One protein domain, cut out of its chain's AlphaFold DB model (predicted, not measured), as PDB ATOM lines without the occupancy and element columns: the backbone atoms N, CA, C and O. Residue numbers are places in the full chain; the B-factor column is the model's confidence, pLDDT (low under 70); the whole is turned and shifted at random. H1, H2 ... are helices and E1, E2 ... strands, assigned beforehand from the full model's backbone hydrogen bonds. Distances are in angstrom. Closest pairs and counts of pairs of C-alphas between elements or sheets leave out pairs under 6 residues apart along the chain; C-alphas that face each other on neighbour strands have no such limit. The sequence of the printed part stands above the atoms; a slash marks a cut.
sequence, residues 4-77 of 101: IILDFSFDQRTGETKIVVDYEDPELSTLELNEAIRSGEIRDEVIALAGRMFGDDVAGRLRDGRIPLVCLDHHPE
ATOM      1  N   ILE A   4       3.015  43.726  16.020       83.19
ATOM      2  CA  ILE A   4       1.736  43.784  16.733       83.19
ATOM      3  C   ILE A   4       0.637  43.767  15.680       83.19
ATOM      4  O   ILE A   4       0.619  44.623  14.792       83.19
ATOM      5  N   ILE A   5      -0.262  42.798  15.776       84.75
ATOM      6  CA  ILE A   5      -1.449  42.681  14.937       84.75
ATOM      7  C   ILE A   5      -2.647  43.029  15.809       84.75
ATOM      8  O   ILE A   5      -2.826  42.471  16.889       84.75
ATOM      9  N   LEU A   6      -3.461  43.964  15.332       85.94
ATOM     10  CA  LEU A   6      -4.715  44.331  15.970       85.94
ATOM     11  C   LEU A   6      -5.865  43.954  15.053       85.94
ATOM     12  O   LEU A   6      -5.845  44.314  13.875       85.94
ATOM     13  N   ASP A   7      -6.870  43.291  15.611       86.88
ATOM     14  CA  ASP A   7      -8.115  42.993  14.916       86.88
ATOM     15  C   ASP A   7      -9.330  43.428  15.740       86.88
ATOM     16  O   ASP A   7      -9.297  43.502  16.973       86.88
ATOM     17  N   PHE A   8     -10.410  43.744  15.038       85.31
ATOM     18  CA  PHE A   8     -11.665  44.188  15.616       85.31
ATOM     19  C   PHE A   8     -12.659  43.028  15.572       85.31
ATOM     20  O   PHE A   8     -13.135  42.640  14.506       85.31
ATOM     21  N   SER A   9     -13.001  42.472  16.733       85.12
ATOM     22  CA  SER A   9     -13.959  41.369  16.828       85.12
ATOM     23  C   SER A   9     -15.289  41.876  17.375       85.12
ATOM     24  O   SER A   9     -15.353  42.514  18.429       85.12
ATOM     25  N   PHE A  10     -16.363  41.583  16.646       84.81
ATOM     26  CA  PHE A  10     -17.732  41.867  17.054       84.81
ATOM     27  C   PHE A  10     -18.507  40.559  17.192       84.81
ATOM     28  O   PHE A  10     -18.697  39.829  16.217       84.81
ATOM     29  N   ASP A  11     -18.975  40.270  18.402       83.06
ATOM     30  CA  ASP A  11     -19.868  39.148  18.652       83.06
ATOM     31  C   ASP A  11     -21.300  39.570  18.302       83.06
ATOM     32  O   ASP A  11     -21.950  40.322  19.027       83.06
ATOM     33  N   GLN A  12     -21.811  39.069  17.178       81.56
ATOM     34  CA  GLN A  12     -23.166  39.386  16.714       81.56
ATOM     35  C   GLN A  12     -24.269  38.850  17.636       81.56
ATOM     36  O   GLN A  12     -25.390  39.359  17.606       81.56
ATOM     37  N   ARG A  13     -23.984  37.821  18.439       82.50
ATOM     38  CA  ARG A  13     -24.957  37.202  19.345       82.50
ATOM     39  C   ARG A  13     -25.098  38.007  20.632       82.50
ATOM     40  O   ARG A  13     -26.207  38.121  21.147       82.50
ATOM     41  N   THR A  14     -23.996  38.530  21.164       84.31
ATOM     42  CA  THR A  14     -23.995  39.302  22.420       84.31
ATOM     43  C   THR A  14     -24.004  40.815  22.196       84.31
ATOM     44  O   THR A  14     -24.344  41.561  23.112       84.31
ATOM     45  N   GLY A  15     -23.659  41.278  20.992       83.62
ATOM     46  CA  GLY A  15     -23.421  42.688  20.683       83.62
ATOM     47  C   GLY A  15     -22.092  43.214  21.234       83.62
ATOM     48  O   GLY A  15     -21.849  44.422  21.209       83.62
ATOM     49  N   GLU A  16     -21.237  42.336  21.762       84.38
ATOM     50  CA  GLU A  16     -19.977  42.727  22.380       84.38
ATOM     51  C   GLU A  16     -18.925  43.064  21.321       84.38
ATOM     52  O   GLU A  16     -18.718  42.342  20.347       84.38
ATOM     53  N   THR A  17     -18.232  44.177  21.537       86.31
ATOM     54  CA  THR A  17     -17.106  44.619  20.716       86.31
ATOM     55  C   THR A  17     -15.820  44.462  21.504       86.31
ATOM     56  O   THR A  17     -15.754  44.958  22.624       86.31
ATOM     57  N   LYS A  18     -14.791  43.853  20.913       86.19
ATOM     58  CA  LYS A  18     -13.469  43.685  21.527       86.19
ATOM     59  C   LYS A  18     -12.348  43.925  20.522       86.19
ATOM     60  O   LYS A  18     -12.497  43.622  19.339       86.19
ATOM     61  N   ILE A  19     -11.225  44.450  21.007       85.50
ATOM     62  CA  ILE A  19      -9.983  44.504  20.229       85.50
ATOM     63  C   ILE A  19      -9.153  43.291  20.595       85.50
ATOM     64  O   ILE A  19      -8.875  43.040  21.768       85.50
ATOM     65  N   VAL A  20      -8.761  42.559  19.571       85.12
ATOM     66  CA  VAL A  20      -7.944  41.369  19.672       85.12
ATOM     67  C   VAL A  20      -6.508  41.736  19.314       85.12
ATOM     68  O   VAL A  20      -6.274  42.429  18.325       85.12
ATOM     69  N   VAL A  21      -5.555  41.300  20.134       82.00
ATOM     70  CA  VAL A  21      -4.125  41.579  19.965       82.00
ATOM     71  C   VAL A  21      -3.384  40.270  19.755       82.00
ATOM     72  O   VAL A  21      -3.392  39.410  20.642       82.00
ATOM     73  N   ASP A  22      -2.722  40.148  18.609       81.62
ATOM     74  CA  ASP A  22      -1.643  39.183  18.402       81.62
ATOM     75  C   ASP A  22      -0.316  39.929  18.516       81.62
ATOM     76  O   ASP A  22      -0.116  40.966  17.874       81.62
ATOM     77  N   TYR A  23       0.579  39.437  19.356       77.50
ATOM     78  CA  TYR A  23       1.885  40.043  19.550       77.50
ATOM     79  C   TYR A  23       2.932  38.995  19.184       77.50
ATOM     80  O   TYR A  23       2.954  37.896  19.715       77.50
ATOM     81  N   GLU A  24       3.806  39.328  18.245       78.38
ATOM     82  CA  GLU A  24       4.869  38.450  17.772       78.38
ATOM     83  C   GLU A  24       6.201  39.154  18.022       78.38
ATOM     84  O   GLU A  24       6.528  40.150  17.368       78.38
ATOM     85  N   ASP A  25       6.989  38.638  18.960       77.19
ATOM     86  CA  ASP A  25       8.350  39.110  19.186       77.19
ATOM     87  C   ASP A  25       9.310  37.921  19.269       77.19
ATOM     88  O   ASP A  25       9.230  37.142  20.214       77.19
ATOM     89  N   PRO A  26      10.204  37.740  18.279       74.31
ATOM     90  CA  PRO A  26      11.145  36.626  18.282       74.31
ATOM     91  C   PRO A  26      12.216  36.741  19.379       74.31
ATOM     92  O   PRO A  26      12.958  35.782  19.581       74.31
ATOM     93  N   GLU A  27      12.334  37.896  20.041       78.50
ATOM     94  CA  GLU A  27      13.296  38.127  21.125       78.50
ATOM     95  C   GLU A  27      12.713  37.829  22.513       78.50
ATOM     96  O   GLU A  27      13.478  37.672  23.462       78.50
ATOM     97  N   LEU A  28      11.385  37.702  22.630       72.75
ATOM     98  CA  LEU A  28      10.697  37.409  23.886       72.75
ATOM     99  C   LEU A  28      10.099  36.005  23.861       72.75
ATOM    100  O   LEU A  28       9.505  35.558  22.879       72.75
ATOM    101  N   SER A  29      10.210  35.304  24.984       74.12
ATOM    102  CA  SER A  29       9.431  34.093  25.199       74.12
ATOM    103  C   SER A  29       7.945  34.431  25.351       74.12
ATOM    104  O   SER A  29       7.569  35.523  25.779       74.12
ATOM    105  N   THR A  30       7.071  33.460  25.077       68.62
ATOM    106  CA  THR A  30       5.617  33.592  25.292       68.62
ATOM    107  C   THR A  30       5.272  34.032  26.720       68.62
ATOM    108  O   THR A  30       4.294  34.742  26.934       68.62
ATOM    109  N   LEU A  31       6.079  33.638  27.714       70.12
ATOM    110  CA  LEU A  31       5.884  34.049  29.103       70.12
ATOM    111  C   LEU A  31       6.143  35.549  29.293       70.12
ATOM    112  O   LEU A  31       5.293  36.239  29.846       70.12
ATOM    113  N   GLU A  32       7.278  36.046  28.800       68.75
ATOM    114  CA  GLU A  32       7.654  37.464  28.895       68.75
ATOM    115  C   GLU A  32       6.659  38.355  28.145       68.75
ATOM    116  O   GLU A  32       6.284  39.420  28.631       68.75
ATOM    117  N   LEU A  33       6.147  37.874  27.011       67.25
ATOM    118  CA  LEU A  33       5.042  38.494  26.282       67.25
ATOM    119  C   LEU A  33       3.801  38.679  27.158       67.25
ATOM    120  O   LEU A  33       3.239  39.770  27.266       67.25
ATOM    121  N   ASN A  34       3.374  37.584  27.787       67.31
ATOM    122  CA  ASN A  34       2.164  37.536  28.590       67.31
ATOM    123  C   ASN A  34       2.300  38.422  29.830       67.31
ATOM    124  O   ASN A  34       1.337  39.084  30.223       67.31
ATOM    125  N   GLU A  35       3.497  38.493  30.413       70.94
ATOM    126  CA  GLU A  35       3.806  39.410  31.508       70.94
ATOM    127  C   GLU A  35       3.843  40.873  31.057       70.94
ATOM    128  O   GLU A  35       3.272  41.719  31.747       70.94
ATOM    129  N   ALA A  36       4.409  41.190  29.892       69.94
ATOM    130  CA  ALA A  36       4.412  42.542  29.325       69.94
ATOM    131  C   ALA A  36       2.986  43.035  28.995       69.94
ATOM    132  O   ALA A  36       2.639  44.202  29.201       69.94
ATOM    133  N   ILE A  37       2.110  42.128  28.552       69.19
ATOM    134  CA  ILE A  37       0.675  42.398  28.373       69.19
ATOM    135  C   ILE A  37      -0.004  42.629  29.724       69.19
ATOM    136  O   ILE A  37      -0.708  43.624  29.907       69.19
ATOM    137  N   ARG A  38       0.204  41.723  30.688       67.56
ATOM    138  CA  ARG A  38      -0.460  41.753  32.001       67.56
ATOM    139  C   ARG A  38      -0.032  42.946  32.854       67.56
ATOM    140  O   ARG A  38      -0.860  43.511  33.565       67.56
ATOM    141  N   SER A  39       1.243  43.311  32.797       70.81
ATOM    142  CA  SER A  39       1.803  44.487  33.473       70.81
ATOM    143  C   SER A  39       1.336  45.799  32.838       70.81
ATOM    144  O   SER A  39       1.453  46.856  33.454       70.81
ATOM    145  N   GLY A  40       0.765  45.728  31.633       71.69
ATOM    146  CA  GLY A  40       0.342  46.886  30.865       71.69
ATOM    147  C   GLY A  40       1.495  47.618  30.185       71.69
ATOM    148  O   GLY A  40       1.261  48.682  29.621       71.69
ATOM    149  N   GLU A  41       2.705  47.056  30.186       76.88
ATOM    150  CA  GLU A  41       3.889  47.647  29.556       76.88
ATOM    151  C   GLU A  41       3.660  47.917  28.065       76.88
ATOM    152  O   GLU A  41       3.990  48.990  27.562       76.88
ATOM    153  N   ILE A  42       2.983  46.997  27.371       79.75
ATOM    154  CA  ILE A  42       2.634  47.186  25.957       79.75
ATOM    155  C   ILE A  42       1.250  47.816  25.746       79.75
ATOM    156  O   ILE A  42       0.848  48.063  24.608       79.75
ATOM    157  N   ARG A  43       0.492  48.084  26.820       81.81
ATOM    158  CA  ARG A  43      -0.894  48.573  26.727       81.81
ATOM    159  C   ARG A  43      -0.957  49.931  26.041       81.81
ATOM    160  O   ARG A  43      -1.798  50.124  25.166       81.81
ATOM    161  N   ASP A  44      -0.075  50.854  26.408       84.00
ATOM    162  CA  ASP A  44      -0.062  52.196  25.822       84.00
ATOM    163  C   ASP A  44       0.351  52.175  24.346       84.00
ATOM    164  O   ASP A  44      -0.222  52.903  23.533       84.00
ATOM    165  N   GLU A  45       1.277  51.290  23.972       86.25
ATOM    166  CA  GLU A  45       1.677  51.090  22.577       86.25
ATOM    167  C   GLU A  45       0.526  50.523  21.740       86.25
ATOM    168  O   GLU A  45       0.250  51.020  20.644       86.25
ATOM    169  N   VAL A  46      -0.194  49.537  22.282       85.38
ATOM    170  CA  VAL A  46      -1.378  48.953  21.646       85.38
ATOM    171  C   VAL A  46      -2.501  49.983  21.513       85.38
ATOM    172  O   VAL A  46      -3.094  50.089  20.442       85.38
ATOM    173  N   ILE A  47      -2.764  50.795  22.541       87.12
ATOM    174  CA  ILE A  47      -3.759  51.879  22.477       87.12
ATOM    175  C   ILE A  47      -3.363  52.915  21.418       87.12
ATOM    176  O   ILE A  47      -4.206  53.343  20.629       87.12
ATOM    177  N   ALA A  48      -2.088  53.307  21.364       88.38
ATOM    178  CA  ALA A  48      -1.592  54.255  20.368       88.38
ATOM    179  C   ALA A  48      -1.666  53.689  18.940       88.38
ATOM    180  O   ALA A  48      -1.933  54.422  17.986       88.38
ATOM    181  N   LEU A  49      -1.426  52.389  18.764       88.12
ATOM    182  CA  LEU A  49      -1.587  51.723  17.476       88.12
ATOM    183  C   LEU A  49      -3.068  51.604  17.086       88.12
ATOM    184  O   LEU A  49      -3.418  51.939  15.958       88.12
ATOM    185  N   ALA A  50      -3.943  51.243  18.026       87.25
ATOM    186  CA  ALA A  50      -5.387  51.194  17.811       87.25
ATOM    187  C   ALA A  50      -5.953  52.566  17.421       87.25
ATOM    188  O   ALA A  50      -6.762  52.648  16.503       87.25
ATOM    189  N   GLY A  51      -5.481  53.649  18.048       88.50
ATOM    190  CA  GLY A  51      -5.848  55.016  17.666       88.50
ATOM    191  C   GLY A  51      -5.445  55.355  16.233       88.50
ATOM    192  O   GLY A  51      -6.235  55.916  15.479       88.50
ATOM    193  N   ARG A  52      -4.247  54.929  15.814       90.12
ATOM    194  CA  ARG A  52      -3.764  55.118  14.436       90.12
ATOM    195  C   ARG A  52      -4.534  54.293  13.403       90.12
ATOM    196  O   ARG A  52      -4.702  54.761  12.283       90.12
ATOM    197  N   MET A  53      -4.967  53.083  13.754       88.69
ATOM    198  CA  MET A  53      -5.636  52.163  12.825       88.69
ATOM    199  C   MET A  53      -7.151  52.373  12.752       88.69
ATOM    200  O   MET A  53      -7.724  52.338  11.666       88.69
ATOM    201  N   PHE A  54      -7.798  52.585  13.897       87.75
ATOM    202  CA  PHE A  54      -9.257  52.595  14.034       87.75
ATOM    203  C   PHE A  54      -9.821  53.955  14.477       87.75
ATOM    204  O   PHE A  54     -11.037  54.134  14.504       87.75
ATOM    205  N   GLY A  55      -8.955  54.920  14.794       90.12
ATOM    206  CA  GLY A  55      -9.320  56.280  15.187       90.12
ATOM    207  C   GLY A  55      -9.253  56.536  16.695       90.12
ATOM    208  O   GLY A  55      -9.335  55.626  17.525       90.12
ATOM    209  N   ASP A  56      -9.137  57.816  17.053       91.62
ATOM    210  CA  ASP A  56      -8.930  58.266  18.437       91.62
ATOM    211  C   ASP A  56     -10.081  57.894  19.387       91.62
ATOM    212  O   ASP A  56      -9.845  57.675  20.576       91.62
ATOM    213  N   ASP A  57     -11.312  57.760  18.877       91.75
ATOM    214  CA  ASP A  57     -12.460  57.290  19.671       91.75
ATOM    215  C   ASP A  57     -12.231  55.868  20.201       91.75
ATOM    216  O   ASP A  57     -12.449  55.592  21.382       91.75
ATOM    217  N   VAL A  58     -11.703  54.972  19.360       87.62
ATOM    218  CA  VAL A  58     -11.401  53.590  19.755       87.62
ATOM    219  C   VAL A  58     -10.294  53.568  20.808       87.62
ATOM    220  O   VAL A  58     -10.427  52.877  21.820       87.62
ATOM    221  N   ALA A  59      -9.243  54.375  20.635       88.38
ATOM    222  CA  ALA A  59      -8.185  54.511  21.636       88.38
ATOM    223  C   ALA A  59      -8.712  55.042  22.980       88.38
ATOM    224  O   ALA A  59      -8.341  54.521  24.037       88.38
ATOM    225  N   GLY A  60      -9.605  56.036  22.954       89.00
ATOM    226  CA  GLY A  60     -10.280  56.545  24.151       89.00
ATOM    227  C   GLY A  60     -11.090  55.458  24.855       89.00
ATOM    228  O   GLY A  60     -10.920  55.225  26.050       89.00
ATOM    229  N   ARG A  61     -11.895  54.703  24.101       88.06
ATOM    230  CA  ARG A  61     -12.728  53.619  24.643       88.06
ATOM    231  C   ARG A  61     -11.914  52.451  25.209       88.06
ATOM    232  O   ARG A  61     -12.352  51.856  26.192       88.06
ATOM    233  N   LEU A  62     -10.746  52.144  24.640       86.31
ATOM    234  CA  LEU A  62      -9.796  51.167  25.192       86.31
ATOM    235  C   LEU A  62      -9.154  51.658  26.497       86.31
ATOM    236  O   LEU A  62      -9.007  50.892  27.454       86.31
ATOM    237  N   ARG A  63      -8.772  52.940  26.554       86.88
ATOM    238  CA  ARG A  63      -8.195  53.550  27.760       86.88
ATOM    239  C   ARG A  63      -9.193  53.532  28.918       86.88
ATOM    240  O   ARG A  63      -8.827  53.138  30.024       86.88
ATOM    241  N   ASP A  64     -10.448  53.852  28.618       88.19
ATOM    242  CA  ASP A  64     -11.559  53.891  29.573       88.19
ATOM    243  C   ASP A  64     -12.116  52.500  29.928       88.19
ATOM    244  O   ASP A  64     -13.019  52.391  30.758       88.19
ATOM    245  N   GLY A  65     -11.625  51.429  29.289       82.44
ATOM    246  CA  GLY A  65     -12.083  50.054  29.527       82.44
ATOM    247  C   GLY A  65     -13.490  49.752  28.998       82.44
ATOM    248  O   GLY A  65     -14.085  48.748  29.379       82.44
ATOM    249  N   ARG A  66     -14.039  50.598  28.114       86.19
ATOM    250  CA  ARG A  66     -15.351  50.390  27.470       86.19
ATOM    251  C   ARG A  66     -15.302  49.391  26.320       86.19
ATOM    252  O   ARG A  66     -16.340  48.859  25.940       86.19
ATOM    253  N   ILE A  67     -14.123  49.200  25.735       84.44
ATOM    254  CA  ILE A  67     -13.830  48.100  24.821       84.44
ATOM    255  C   ILE A  67     -12.746  47.255  25.496       84.44
ATOM    256  O   ILE A  67     -11.698  47.806  25.846       84.44
ATOM    257  N   PRO A  68     -12.974  45.955  25.720       81.81
ATOM    258  CA  PRO A  68     -11.949  45.071  26.238       81.81
ATOM    259  C   PRO A  68     -10.840  44.858  25.204       81.81
ATOM    260  O   PRO A  68     -11.087  44.723  24.002       81.81
ATOM    261  N   LEU A  69      -9.611  44.809  25.713       76.56
ATOM    262  CA  LEU A  69      -8.427  44.393  24.978       76.56
ATOM    263  C   LEU A  69      -8.141  42.933  25.324       76.56
ATOM    264  O   LEU A  69      -7.950  42.610  26.496       76.56
ATOM    265  N   VAL A  70      -8.132  42.062  24.322       76.19
ATOM    266  CA  VAL A  70      -8.012  40.614  24.505       76.19
ATOM    267  C   VAL A  70      -6.805  40.112  23.730       76.19
ATOM    268  O   VAL A  70      -6.701  40.340  22.530       76.19
ATOM    269  N   CYS A  71      -5.883  39.424  24.398       73.94
ATOM    270  CA  CYS A  71      -4.735  38.822  23.726       73.94
ATOM    271  C   CYS A  71      -5.066  37.404  23.241       73.94
ATOM    272  O   CYS A  71      -5.613  36.608  24.009       73.94
ATOM    273  N   LEU A  72      -4.712  37.088  21.990       70.00
ATOM    274  CA  LEU A  72      -4.965  35.776  21.381       70.00
ATOM    275  C   LEU A  72      -4.214  34.632  22.057       70.00
ATOM    276  O   LEU A  72      -4.741  33.525  22.101       70.00
ATOM    277  N   ASP A  73      -3.043  34.884  22.639       65.56
ATOM    278  CA  ASP A  73      -2.293  33.844  23.355       65.56
ATOM    279  C   ASP A  73      -3.025  33.351  24.613       65.56
ATOM    280  O   ASP A  73      -2.867  32.202  25.021       65.56
ATOM    281  N   HIS A  74      -3.873  34.200  25.202       58.81
ATOM    282  CA  HIS A  74      -4.720  33.846  26.342       58.81
ATOM    283  C   HIS A  74      -6.114  33.355  25.929       58.81
ATOM    284  O   HIS A  74      -6.815  32.771  26.753       58.81
ATOM    285  N   HIS A  75      -6.500  33.586  24.672       61.78
ATOM    286  CA  HIS A  75      -7.789  33.207  24.098       61.78
ATOM    287  C   HIS A  75      -7.599  32.596  22.703       61.78
ATOM    288  O   HIS A  75      -8.021  33.192  21.700       61.78
ATOM    289  N   PRO A  76      -6.944  31.422  22.601       63.00
ATOM    290  CA  PRO A  76      -6.694  30.770  21.319       63.00
ATOM    291  C   PRO A  76      -7.990  30.450  20.563       63.00
ATOM    292  O   PRO A  76      -7.975  30.375  19.337       63.00
ATOM    293  N   GLU A  77      -9.127  30.343  21.253       64.75
ATOM    294  CA  GLU A  77     -10.458  30.193  20.656       64.75
ATOM    295  C   GLU A  77     -10.863  31.358  19.736       64.75
ATOM    296  O   GLU A  77     -11.759  31.217  18.906       64.75
TER     297      GLU A  77
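Overview. This is residues 4 to 77 of the 101 residues of an uncharacterized protein of Candidatus Ozemobacter sibiricus (UniProt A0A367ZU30). A hairpin of two long strands, E1 and E2, with the short E3 beside E2, makes a small sheet; H2 crosses over one face of it, H3 folds back along H2, and H1 is on the same face but beside the strands. The 74 printed residues hold, along the chain, E1, E2, H1, H2, H3 and E3. The mixed sheet runs E1, E2, E3, and the class is mixed, helices and strands. The whole is compact, radius of gyration of the C-alphas 12.3 A, spanning 35 by 26 by 18 A.

Along the chain. E1, residues 4 to 10, begins at C-alpha 4 (1.736, 43.784, 16.733) and is 19.6 A long. E2, residues 17 to 24, is 23.0 A; E3, residues 69 to 71, is 6.8 A and ends at C-alpha 71 (-4.735, 38.822, 23.726). H1 is residues 30 to 38, 12.2 A; H2 residues 43 to 54, 15.7 A; H3 residues 56 to 63, 10.5 A.

Arrangement. E1 and E2 are antiparallel, with N 7 and O 20 at 2.9 A. E2 and E3 are parallel, with N 70 and O 19 at 2.8 A; E2, the three helices and E3 form a strand-helix-strand unit, parallel neighbour strands with helices between. H1 and H2 are on the same face of the sheet and make with it two layers, helices on one face of a sheet. H2 has a height over the sheet of 9.1 A; its closest C-alphas to E1 are Ala 50 and Leu 6, 7.1 A. H2 and H3, a helical hairpin, touch, closest at C-alphas Gly 51 and Ala 59, 4.6 A. H1 and H3 are apart. In H1, H2 and H3 every O i to N i+4 pair is within hydrogen-bond range.

Size, cuts and confidence. The printed part has no cut and no long link. Residues 30, 32 to 34, 36 to 38 and 73 to 77 have pLDDT under 70.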